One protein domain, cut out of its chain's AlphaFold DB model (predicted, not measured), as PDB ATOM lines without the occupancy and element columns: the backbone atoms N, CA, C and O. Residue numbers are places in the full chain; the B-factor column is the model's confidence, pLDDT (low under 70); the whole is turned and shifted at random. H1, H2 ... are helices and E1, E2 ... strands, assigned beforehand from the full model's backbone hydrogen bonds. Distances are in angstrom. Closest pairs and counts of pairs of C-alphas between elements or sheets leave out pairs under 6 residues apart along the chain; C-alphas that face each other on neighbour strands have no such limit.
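What this domain is: This is residues 328 to 406 of the 409 residues of an uncharacterized protein of Catalinimonas alkaloidigena (UniProt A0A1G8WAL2). A strongly twisted wall of four strands has short helix H2 grazing it near E4; small helix H1 and the loop of residues 350 to 363 lie beyond its opposite ends. The printed part has 79 residues, under half in named elements, ordered H1 E1 E2 E3 E4 H2. The class is mixed; the antiparallel sheet E1-E2-E3-E4 is a meander, each strand neighbouring the one before. It is compact, radius of gyration of the C-alphas 13.0 A, and only just elongated, spanning 37 by 24 by 22 A.

Where its parts are: H1 is residues 335 to 339, beginning at C-alpha 335 (91.819, 157.718, 124.792). E1 is 343 to 349, 16.8 A; E2 364 to 369, 16.1 A; E3 376 to 380; E4 385 to 390, 15.1 A. H2, 397 to 404, ends at (115.166, 141.119, 124.805).

How they stand to each other: Hairpins E1-E2, E2-E3 and E3-E4 have N 349 and O 364 at 2.7 A, N 367 and O 377 at 2.8 A, and N 376 and O 390 at 2.9 A, within hydrogen-bond range. H2 only grazes the sheet with residues 398 to 403; its closest C-alphas to E4 are Phe 399 and Thr 390, 7.3 A. H1 is not on the sheet. In H2 every O i to N i+4 pair is within range; in H1 0 of 1, and 0 of 2 O i to N i+3.

The domain as a whole: The C-alphas farthest apart, Arg 336 and Ala 356, are 38.0 A apart. The printed part has no cut. E1 to E2 is a long link. pLDDT is under 70 in residues 328 to 339, 351 to 362 and 393 to 406.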
ATOM      1  N   ARG A 328     105.972 151.164 135.317       39.28
ATOM      2  CA  ARG A 328     106.558 152.246 134.496       39.28
ATOM      3  C   ARG A 328     105.646 152.849 133.413       39.28
ATOM      4  O   ARG A 328     105.016 152.094 132.691       39.28
ATOM      5  N   ARG A 329     105.708 154.185 133.234       36.00
ATOM      6  CA  ARG A 329     105.052 154.991 132.173       36.00
ATOM      7  C   ARG A 329     105.093 154.301 130.796       36.00
ATOM      8  O   ARG A 329     106.000 154.549 130.005       36.00
ATOM      9  N   THR A 330     104.130 153.437 130.506       44.38
ATOM     10  CA  THR A 330     103.838 152.998 129.145       44.38
ATOM     11  C   THR A 330     103.147 154.156 128.449       44.38
ATOM     12  O   THR A 330     102.256 154.776 129.030       44.38
ATOM     13  N   TYR A 331     103.595 154.482 127.238       43.41
ATOM     14  CA  TYR A 331     102.909 155.449 126.394       43.41
ATOM     15  C   TYR A 331     101.446 155.027 126.247       43.41
ATOM     16  O   TYR A 331     101.126 153.860 126.030       43.41
ATOM     17  N   VAL A 332     100.570 155.990 126.470       48.56
ATOM     18  CA  VAL A 332      99.132 155.836 126.599       48.56
ATOM     19  C   VAL A 332      98.577 156.754 125.503       48.56
ATOM     20  O   VAL A 332      98.590 157.966 125.705       48.56
ATOM     21  N   PRO A 333      98.210 156.228 124.315       51.06
ATOM     22  CA  PRO A 333      97.684 157.051 123.222       51.06
ATOM     23  C   PRO A 333      96.384 157.737 123.650       51.06
ATOM     24  O   PRO A 333      95.736 157.274 124.589       51.06
ATOM     25  N   ASP A 334      96.008 158.829 122.988       52.25
ATOM     26  CA  ASP A 334      94.821 159.612 123.341       52.25
ATOM     27  C   ASP A 334      93.550 158.732 123.343       52.25
ATOM     28  O   ASP A 334      93.297 157.962 122.417       52.25
ATOM     29  N   GLY A 335      92.783 158.771 124.435       51.25
ATOM     30  CA  GLY A 335      91.819 157.718 124.792       51.25
ATOM     31  C   GLY A 335      90.581 157.625 123.897       51.25
ATOM     32  O   GLY A 335      89.895 156.610 123.925       51.25
ATOM     33  N   ARG A 336      90.289 158.654 123.093       53.72
ATOM     34  CA  ARG A 336      89.092 158.686 122.232       53.72
ATOM     35  C   ARG A 336      89.218 157.824 120.980       53.72
ATOM     36  O   ARG A 336      88.218 157.294 120.521       53.72
ATOM     37  N   GLU A 337      90.427 157.645 120.456       58.53
ATOM     38  CA  GLU A 337      90.645 156.853 119.239       58.53
ATOM     39  C   GLU A 337      90.556 155.340 119.503       58.53
ATOM     40  O   GLU A 337      90.281 154.548 118.608       58.53
ATOM     41  N   VAL A 338      90.771 154.927 120.752       57.81
ATOM     42  CA  VAL A 338      90.943 153.519 121.122       57.81
ATOM     43  C   VAL A 338      89.606 152.807 121.361       57.81
ATOM     44  O   VAL A 338      89.496 151.626 121.040       57.81
ATOM     45  N   VAL A 339      88.574 153.503 121.850       62.56
ATOM     46  CA  VAL A 339      87.274 152.895 122.208       62.56
ATOM     47  C   VAL A 339      86.543 152.351 120.976       62.56
ATOM     48  O   VAL A 339      86.041 151.227 121.000       62.56
ATOM     49  N   GLU A 340      86.555 153.110 119.879       74.75
ATOM     50  CA  GLU A 340      85.866 152.777 118.621       74.75
ATOM     51  C   GLU A 340      86.749 152.002 117.633       74.75
ATOM     52  O   GLU A 340      86.278 151.567 116.579       74.75
ATOM     53  N   ALA A 341      88.033 151.807 117.955       80.06
ATOM     54  CA  ALA A 341      88.952 151.118 117.065       80.06
ATOM     55  C   ALA A 341      88.515 149.663 116.863       80.06
ATOM     56  O   ALA A 341      88.600 148.831 117.776       80.06
ATOM     57  N   GLY A 342      88.085 149.359 115.638       86.75
ATOM     58  CA  GLY A 342      87.850 147.996 115.180       86.75
ATOM     59  C   GLY A 342      89.139 147.172 115.183       86.75
ATOM     60  O   GLY A 342      90.246 147.708 115.160       86.75
ATOM     61  N   ILE A 343      89.010 145.852 115.204       88.88
ATOM     62  CA  ILE A 343      90.158 144.942 115.153       88.88
ATOM     63  C   ILE A 343      90.513 144.682 113.690       88.88
ATOM     64  O   ILE A 343      89.659 144.267 112.912       88.88
ATOM     65  N   LEU A 344      91.773 144.913 113.330       90.75
ATOM     66  CA  LEU A 344      92.302 144.661 111.988       90.75
ATOM     67  C   LEU A 344      92.771 143.220 111.814       90.75
ATOM     68  O   LEU A 344      92.587 142.629 110.758       90.75
ATOM     69  N   GLU A 345      93.426 142.671 112.837       91.94
ATOM     70  CA  GLU A 345      94.100 141.378 112.744       91.94
ATOM     71  C   GLU A 345      94.057 140.665 114.098       91.94
ATOM     72  O   GLU A 345      94.221 141.276 115.158       91.94
ATOM     73  N   THR A 346      93.853 139.351 114.071       90.88
ATOM     74  CA  THR A 346      94.065 138.471 115.222       90.88
ATOM     75  C   THR A 346      94.855 137.264 114.741       90.88
ATOM     76  O   THR A 346      94.406 136.568 113.838       90.88
ATOM     77  N   LEU A 347      96.039 137.039 115.306       91.38
ATOM     78  CA  LEU A 347      96.952 135.990 114.859       91.38
ATOM     79  C   LEU A 347      97.498 135.219 116.060       91.38
ATOM     80  O   LEU A 347      97.972 135.829 117.020       91.38
ATOM     81  N   VAL A 348      97.462 133.888 115.990       89.75
ATOM     82  CA  VAL A 348      98.162 133.020 116.947       89.75
ATOM     83  C   VAL A 348      99.622 132.914 116.521       89.75
ATOM     84  O   VAL A 348      99.930 132.551 115.386       89.75
ATOM     85  N   LEU A 349     100.525 133.258 117.430       88.69
ATOM     86  CA  LEU A 349     101.965 133.166 117.256       88.69
ATOM     87  C   LEU A 349     102.458 131.914 117.974       88.69
ATOM     88  O   LEU A 349     102.494 131.881 119.203       88.69
ATOM     89  N   SER A 350     102.856 130.905 117.204       81.75
ATOM     90  CA  SER A 350     103.524 129.702 117.700       81.75
ATOM     91  C   SER A 350     105.053 129.824 117.606       81.75
ATOM     92  O   SER A 350     105.602 130.678 116.906       81.75
ATOM     93  N   GLU A 351     105.758 128.964 118.344       66.44
ATOM     94  CA  GLU A 351     107.193 129.060 118.647       66.44
ATOM     95  C   GLU A 351     108.194 129.267 117.489       66.44
ATOM     96  O   GLU A 351     109.176 129.960 117.750       66.44
ATOM     97  N   PRO A 352     108.030 128.808 116.224       56.03
ATOM     98  CA  PRO A 352     109.016 129.157 115.191       56.03
ATOM     99  C   PRO A 352     109.082 130.669 114.920       56.03
ATOM    100  O   PRO A 352     110.060 131.156 114.350       56.03
ATOM    101  N   ALA A 353     108.064 131.424 115.345       54.62
ATOM    102  CA  ALA A 353     108.048 132.873 115.278       54.62
ATOM    103  C   ALA A 353     108.603 133.549 116.542       54.62
ATOM    104  O   ALA A 353     108.763 134.761 116.511       54.62
ATOM    105  N   LEU A 354     108.906 132.837 117.633       57.00
ATOM    106  CA  LEU A 354     109.439 133.407 118.876       57.00
ATOM    107  C   LEU A 354     110.931 133.047 119.033       57.00
ATOM    108  O   LEU A 354     111.351 131.966 118.634       57.00
ATOM    109  N   PRO A 355     111.793 133.908 119.600       54.56
ATOM    110  CA  PRO A 355     113.198 133.581 119.767       54.56
ATOM    111  C   PRO A 355     113.322 132.550 120.883       54.56
ATOM    112  O   PRO A 355     112.612 132.639 121.886       54.56
ATOM    113  N   ALA A 356     114.274 131.627 120.735       54.22
ATOM    114  CA  ALA A 356     114.533 130.486 121.624       54.22
ATOM    115  C   ALA A 356     114.804 130.829 123.113       54.22
ATOM    116  O   ALA A 356     115.115 129.958 123.918       54.22
ATOM    117  N   THR A 357     114.746 132.106 123.487       52.81
ATOM    118  CA  THR A 357     115.005 132.650 124.822       52.81
ATOM    119  C   THR A 357     113.760 132.767 125.702       52.81
ATOM    120  O   THR A 357     113.910 133.027 126.897       52.81
ATOM    121  N   LEU A 358     112.544 132.586 125.175       54.09
ATOM    122  CA  LEU A 358     111.362 132.425 126.026       54.09
ATOM    123  C   LEU A 358     111.312 130.977 126.538       54.09
ATOM    124  O   LEU A 358     111.267 130.055 125.731       54.09
ATOM    125  N   PRO A 359     111.350 130.736 127.861       49.81
ATOM    126  CA  PRO A 359     111.271 129.382 128.382       49.81
ATOM    127  C   PRO A 359     109.862 128.810 128.171       49.81
ATOM    128  O   PRO A 359     108.927 129.157 128.902       49.81
ATOM    129  N   GLY A 360     109.766 127.895 127.209       57.06
ATOM    130  CA  GLY A 360     108.614 127.042 126.931       57.06
ATOM    131  C   GLY A 360     107.749 127.523 125.769       57.06
ATOM    132  O   GLY A 360     107.593 128.728 125.575       57.06
ATOM    133  N   GLU A 361     107.134 126.546 125.097       61.28
ATOM    134  CA  GLU A 361     106.132 126.713 124.044       61.28
ATOM    135  C   GLU A 361     104.999 127.601 124.553       61.28
ATOM    136  O   GLU A 361     104.098 127.165 125.274       61.28
ATOM    137  N   LYS A 362     105.095 128.893 124.246       68.38
ATOM    138  CA  LYS A 362     104.062 129.869 124.558       68.38
ATOM    139  C   LYS A 362     103.422 130.318 123.272       68.38
ATOM    140  O   LYS A 362     104.032 131.050 122.498       68.38
ATOM    141  N   GLU A 363     102.176 129.926 123.096       83.88
ATOM    142  CA  GLU A 363     101.331 130.538 122.091       83.88
ATOM    143  C   GLU A 363     100.891 131.908 122.599       83.88
ATOM    144  O   GLU A 363     100.390 132.066 123.719       83.88
ATOM    145  N   LEU A 364     101.189 132.929 121.803       89.94
ATOM    146  CA  LEU A 364     100.761 134.296 122.061       89.94
ATOM    147  C   LEU A 364      99.722 134.678 121.026       89.94
ATOM    148  O   LEU A 364      99.890 134.397 119.846       89.94
ATOM    149  N   VAL A 365      98.694 135.407 121.440       92.12
ATOM    150  CA  VAL A 365      97.742 135.986 120.496       92.12
ATOM    151  C   VAL A 365      98.100 137.444 120.282       92.12
ATOM    152  O   VAL A 365      98.119 138.250 121.216       92.12
ATOM    153  N   LYS A 366      98.395 137.776 119.029       93.75
ATOM    154  CA  LYS A 366      98.581 139.138 118.542       93.75
ATOM    155  C   LYS A 366      97.221 139.691 118.129       93.75
ATOM    156  O   LYS A 366      96.578 139.128 117.249       93.75
ATOM    157  N   VAL A 367      96.809 140.807 118.723       93.50
ATOM    158  CA  VAL A 367      95.571 141.527 118.388       93.50
ATOM    159  C   VAL A 367      95.937 142.937 117.940       93.50
ATOM    160  O   VAL A 367      96.482 143.706 118.732       93.50
ATOM    161  N   VAL A 368      95.671 143.270 116.677       93.31
ATOM    162  CA  VAL A 368      95.971 144.584 116.085       93.31
ATOM    163  C   VAL A 368      94.686 145.388 115.955       93.31
ATOM    164  O   VAL A 368      93.724 144.919 115.345       93.31
ATOM    165  N   TYR A 369      94.682 146.605 116.487       91.69
ATOM    166  CA  TYR A 369      93.558 147.535 116.416       91.69
ATOM    167  C   TYR A 369      93.752 148.564 115.299       91.69
ATOM    168  O   TYR A 369      94.877 148.929 114.950       91.69
ATOM    169  N   ASN A 370      92.638 149.047 114.753       92.25
ATOM    170  CA  ASN A 370      92.586 150.106 113.752       92.25
ATOM    171  C   ASN A 370      92.672 151.491 114.404       92.25
ATOM    172  O   ASN A 370      91.713 152.256 114.382       92.25
ATOM    173  N   THR A 371      93.803 151.787 115.032       90.12
ATOM    174  CA  THR A 371      94.132 153.132 115.527       90.12
ATOM    175  C   THR A 371      95.111 153.807 114.564       90.12
ATOM    176  O   THR A 371      95.790 153.126 113.787       90.12
ATOM    177  N   SER A 372      95.247 155.135 114.622       89.31
ATOM    178  CA  SER A 372      96.238 155.906 113.851       89.31
ATOM    179  C   SER A 372      97.655 155.353 113.997       89.31
ATOM    180  O   SER A 372      98.449 155.374 113.052       89.31
ATOM    181  N   ASP A 373      97.956 154.799 115.169       89.00
ATOM    182  CA  ASP A 373      99.222 154.176 115.504       89.00
ATOM    183  C   ASP A 373      99.209 152.642 115.438       89.00
ATOM    184  O   ASP A 373     100.208 152.048 115.803       89.00
ATOM    185  N   LEU A 374      98.167 151.964 114.952       90.44
ATOM    186  CA  LEU A 374      98.093 150.491 114.889       90.44
ATOM    187  C   LEU A 374      98.484 149.781 116.198       90.44
ATOM    188  O   LEU A 374      99.354 148.896 116.229       90.44
ATOM    189  N   LEU A 375      97.850 150.183 117.292       91.25
ATOM    190  CA  LEU A 375      98.033 149.591 118.606       91.25
ATOM    191  C   LEU A 375      97.899 148.065 118.526       91.25
ATOM    192  O   LEU A 375      96.885 147.524 118.089       91.25
ATOM    193  N   THR A 376      98.944 147.363 118.954       92.56
ATOM    194  CA  THR A 376      98.992 145.901 118.942       92.56
ATOM    195  C   THR A 376      99.183 145.376 120.354       92.56
ATOM    196  O   THR A 376     100.134 145.753 121.040       92.56
ATOM    197  N   TYR A 377      98.307 144.467 120.769       92.69
ATOM    198  CA  TYR A 377      98.412 143.732 122.022       92.69
ATOM    199  C   TYR A 377      98.956 142.335 121.749       92.69
ATOM    200  O   TYR A 377      98.485 141.644 120.849       92.69
ATOM    201  N   TYR A 378      99.919 141.911 122.560       92.31
ATOM    202  CA  TYR A 378     100.352 140.521 122.629       92.31
ATOM    203  C   TYR A 378      99.883 139.978 123.966       92.31
ATOM    204  O   TYR A 378     100.380 140.385 125.020       92.31
ATOM    205  N   VAL A 379      98.897 139.095 123.928       91.81
ATOM    206  CA  VAL A 379      98.341 138.469 125.124       91.81
ATOM    207  C   VAL A 379      98.754 137.009 125.173       91.81
ATOM    208  O   VAL A 379      98.923 136.366 124.143       91.81
ATOM    209  N   ASP A 380      98.944 136.507 126.383       88.69
ATOM    210  CA  ASP A 380      99.172 135.096 126.671       88.69
ATOM    211  C   ASP A 380      97.820 134.522 127.127       88.69
ATOM    212  O   ASP A 380      97.424 134.749 128.282       88.69
ATOM    213  N   PRO A 381      97.076 133.816 126.249       86.12
ATOM    214  CA  PRO A 381      95.794 133.221 126.612       86.12
ATOM    215  C   PRO A 381      95.960 132.183 127.717       86.12
ATOM    216  O   PRO A 381      95.036 131.966 128.503       86.12
ATOM    217  N   ALA A 382      97.147 131.573 127.835       80.12
ATOM    218  CA  ALA A 382      97.419 130.563 128.839       80.12
ATOM    219  C   ALA A 382      97.406 131.142 130.265       80.12
ATOM    220  O   ALA A 382      96.937 130.498 131.213       80.12
ATOM    221  N   THR A 383      97.871 132.378 130.425       79.50
ATOM    222  CA  THR A 383      97.910 133.069 131.723       79.50
ATOM    223  C   THR A 383      96.865 134.169 131.875       79.50
ATOM    224  O   THR A 383      96.708 134.701 132.975       79.50
ATOM    225  N   GLY A 384      96.153 134.514 130.799       84.31
ATOM    226  CA  GLY A 384      95.238 135.652 130.762       84.31
ATOM    227  C   GLY A 384      95.960 136.995 130.873       84.31
ATOM    228  O   GLY A 384      95.354 137.979 131.281       84.31
ATOM    229  N   ARG A 385      97.272 137.056 130.610       86.00
ATOM    230  CA  ARG A 385      98.087 138.251 130.874       86.00
ATOM    231  C   ARG A 385      98.424 139.004 129.600       86.00
ATOM    232  O   ARG A 385      98.666 138.411 128.551       86.00
ATOM    233  N   LEU A 386      98.542 140.323 129.742       89.81
ATOM    234  CA  LEU A 386      99.239 141.154 128.774       89.81
ATOM    235  C   LEU A 386     100.733 140.831 128.827       89.81
ATOM    236  O   LEU A 386     101.352 140.970 129.883       89.81
ATOM    237  N   VAL A 387     101.311 140.432 127.699       89.06
ATOM    238  CA  VAL A 387     102.764 140.269 127.574       89.06
ATOM    239  C   VAL A 387     103.402 141.613 127.268       89.06
ATOM    240  O   VAL A 387     104.315 142.038 127.971       89.06
ATOM    241  N   THR A 388     102.914 142.293 126.230       89.12
ATOM    242  CA  THR A 388     103.381 143.629 125.851       89.12
ATOM    243  C   THR A 388     102.390 144.314 124.911       89.12
ATOM    244  O   THR A 388     101.501 143.670 124.344       89.12
ATOM    245  N   THR A 389     102.577 145.615 124.721       90.31
ATOM    246  CA  THR A 389     101.904 146.424 123.704       90.31
ATOM    247  C   THR A 389     102.937 147.058 122.782       90.31
ATOM    248  O   THR A 389     104.032 147.420 123.214       90.31
ATOM    249  N   THR A 390     102.602 147.211 121.504       90.25
ATOM    250  CA  THR A 390     103.434 147.945 120.542       90.25
ATOM    251  C   THR A 390     102.603 148.958 119.771       90.25
ATOM    252  O   THR A 390     101.413 148.746 119.552       90.25
ATOM    253  N   HIS A 391     103.260 150.031 119.333       89.88
ATOM    254  CA  HIS A 391     102.681 151.085 118.508       89.88
ATOM    255  C   HIS A 391     103.464 151.195 117.191       89.88
ATOM    256  O   HIS A 391     104.688 151.044 117.151       89.88
ATOM    257  N   GLY A 392     102.748 151.503 116.125       85.75
ATOM    258  CA  GLY A 392     103.196 151.765 114.767       85.75
ATOM    259  C   GLY A 392     103.159 150.541 113.850       85.75
ATOM    260  O   GLY A 392     103.135 149.392 114.279       85.75
ATOM    261  N   ARG A 393     103.287 150.787 112.538       69.19
ATOM    262  CA  ARG A 393     103.483 149.753 111.492       69.19
ATOM    263  C   ARG A 393     104.793 148.969 111.617       69.19
ATOM    264  O   ARG A 393     105.087 148.134 110.756       69.19
ATOM    265  N   LYS A 394     105.638 149.273 112.607       58.72
ATOM    266  CA  LYS A 394     106.948 148.638 112.720       58.72
ATOM    267  C   LYS A 394     106.753 147.159 113.047       58.72
ATOM    268  O   LYS A 394     106.248 146.776 114.096       58.72
ATOM    269  N   ARG A 395     107.086 146.350 112.040       60.12
ATOM    270  CA  ARG A 395     106.821 144.913 111.937       60.12
ATOM    271  C   ARG A 395     107.427 144.152 113.118       60.12
ATOM    272  O   ARG A 395     108.414 144.602 113.690       60.12
ATOM    273  N   HIS A 396     106.887 142.954 113.360       59.34
ATOM    274  CA  HIS A 396     107.307 141.832 114.229       59.34
ATOM    275  C   HIS A 396     108.762 141.809 114.764       59.34
ATOM    276  O   HIS A 396     109.026 141.310 115.851       59.34
ATOM    277  N   ARG A 397     109.722 142.352 114.011       57.25
ATOM    278  CA  ARG A 397     111.135 142.500 114.370       57.25
ATOM    279  C   ARG A 397     111.369 143.368 115.619       57.25
ATOM    280  O   ARG A 397     112.253 143.041 116.407       57.25
ATOM    281  N   ASP A 398     110.567 144.414 115.831       59.81
ATOM    282  CA  ASP A 398     110.724 145.328 116.981       59.81
ATOM    283  C   ASP A 398     110.125 144.769 118.287       59.81
ATOM    284  O   ASP A 398     110.543 145.131 119.390       59.81
ATOM    285  N   PHE A 399     109.191 143.819 118.184       63.34
ATOM    286  CA  PHE A 399     108.684 143.069 119.336       63.34
ATOM    287  C   PHE A 399     109.812 142.273 120.010       63.34
ATOM    288  O   PHE A 399     109.976 142.340 121.231       63.34
ATOM    289  N   PHE A 400     110.665 141.607 119.222       62.84
ATOM    290  CA  PHE A 400     111.822 140.891 119.766       62.84
ATOM    291  C   PHE A 400     112.848 141.845 120.368       62.84
ATOM    292  O   PHE A 400     113.321 141.615 121.478       62.84
ATOM    293  N   SER A 401     113.164 142.957 119.703       58.53
ATOM    294  CA  SER A 401     114.134 143.902 120.266       58.53
ATOM    295  C   SER A 401     113.669 144.475 121.614       58.53
ATOM    296  O   SER A 401     114.486 144.626 122.522       58.53
ATOM    297  N   THR A 402     112.364 144.699 121.794       60.84
ATOM    298  CA  THR A 402     111.783 145.215 123.045       60.84
ATOM    299  C   THR A 402     111.791 144.179 124.173       60.84
ATOM    300  O   THR A 402     112.214 144.500 125.286       60.84
ATOM    301  N   LEU A 403     111.389 142.931 123.897       60.62
ATOM    302  CA  LEU A 403     111.391 141.844 124.889       60.62
ATOM    303  C   LEU A 403     112.800 141.473 125.368       60.62
ATOM    304  O   LEU A 403     112.977 141.126 126.535       60.62
ATOM    305  N   PHE A 404     113.808 141.571 124.493       55.38
ATOM    306  CA  PHE A 404     115.166 141.119 124.805       55.38
ATOM    307  C   PHE A 404     116.166 142.239 125.114       55.38
ATOM    308  O   PHE A 404     117.276 141.943 125.552       55.38
ATOM    309  N   SER A 405     115.790 143.518 124.990       48.94
ATOM    310  CA  SER A 405     116.664 144.645 125.371       48.94
ATOM    311  C   SER A 405     117.255 144.553 126.794       48.94
ATOM    312  O   SER A 405     118.415 144.932 126.959       48.94
ATOM    313  N   PRO A 406     116.542 144.022 127.816       45.16
ATOM    314  CA  PRO A 406     117.101 143.860 129.159       45.16
ATOM    315  C   PRO A 406     118.167 142.761 129.265       45.16
ATOM    316  O   PRO A 406     118.982 142.805 130.177       45.16
TER     317      PRO A 406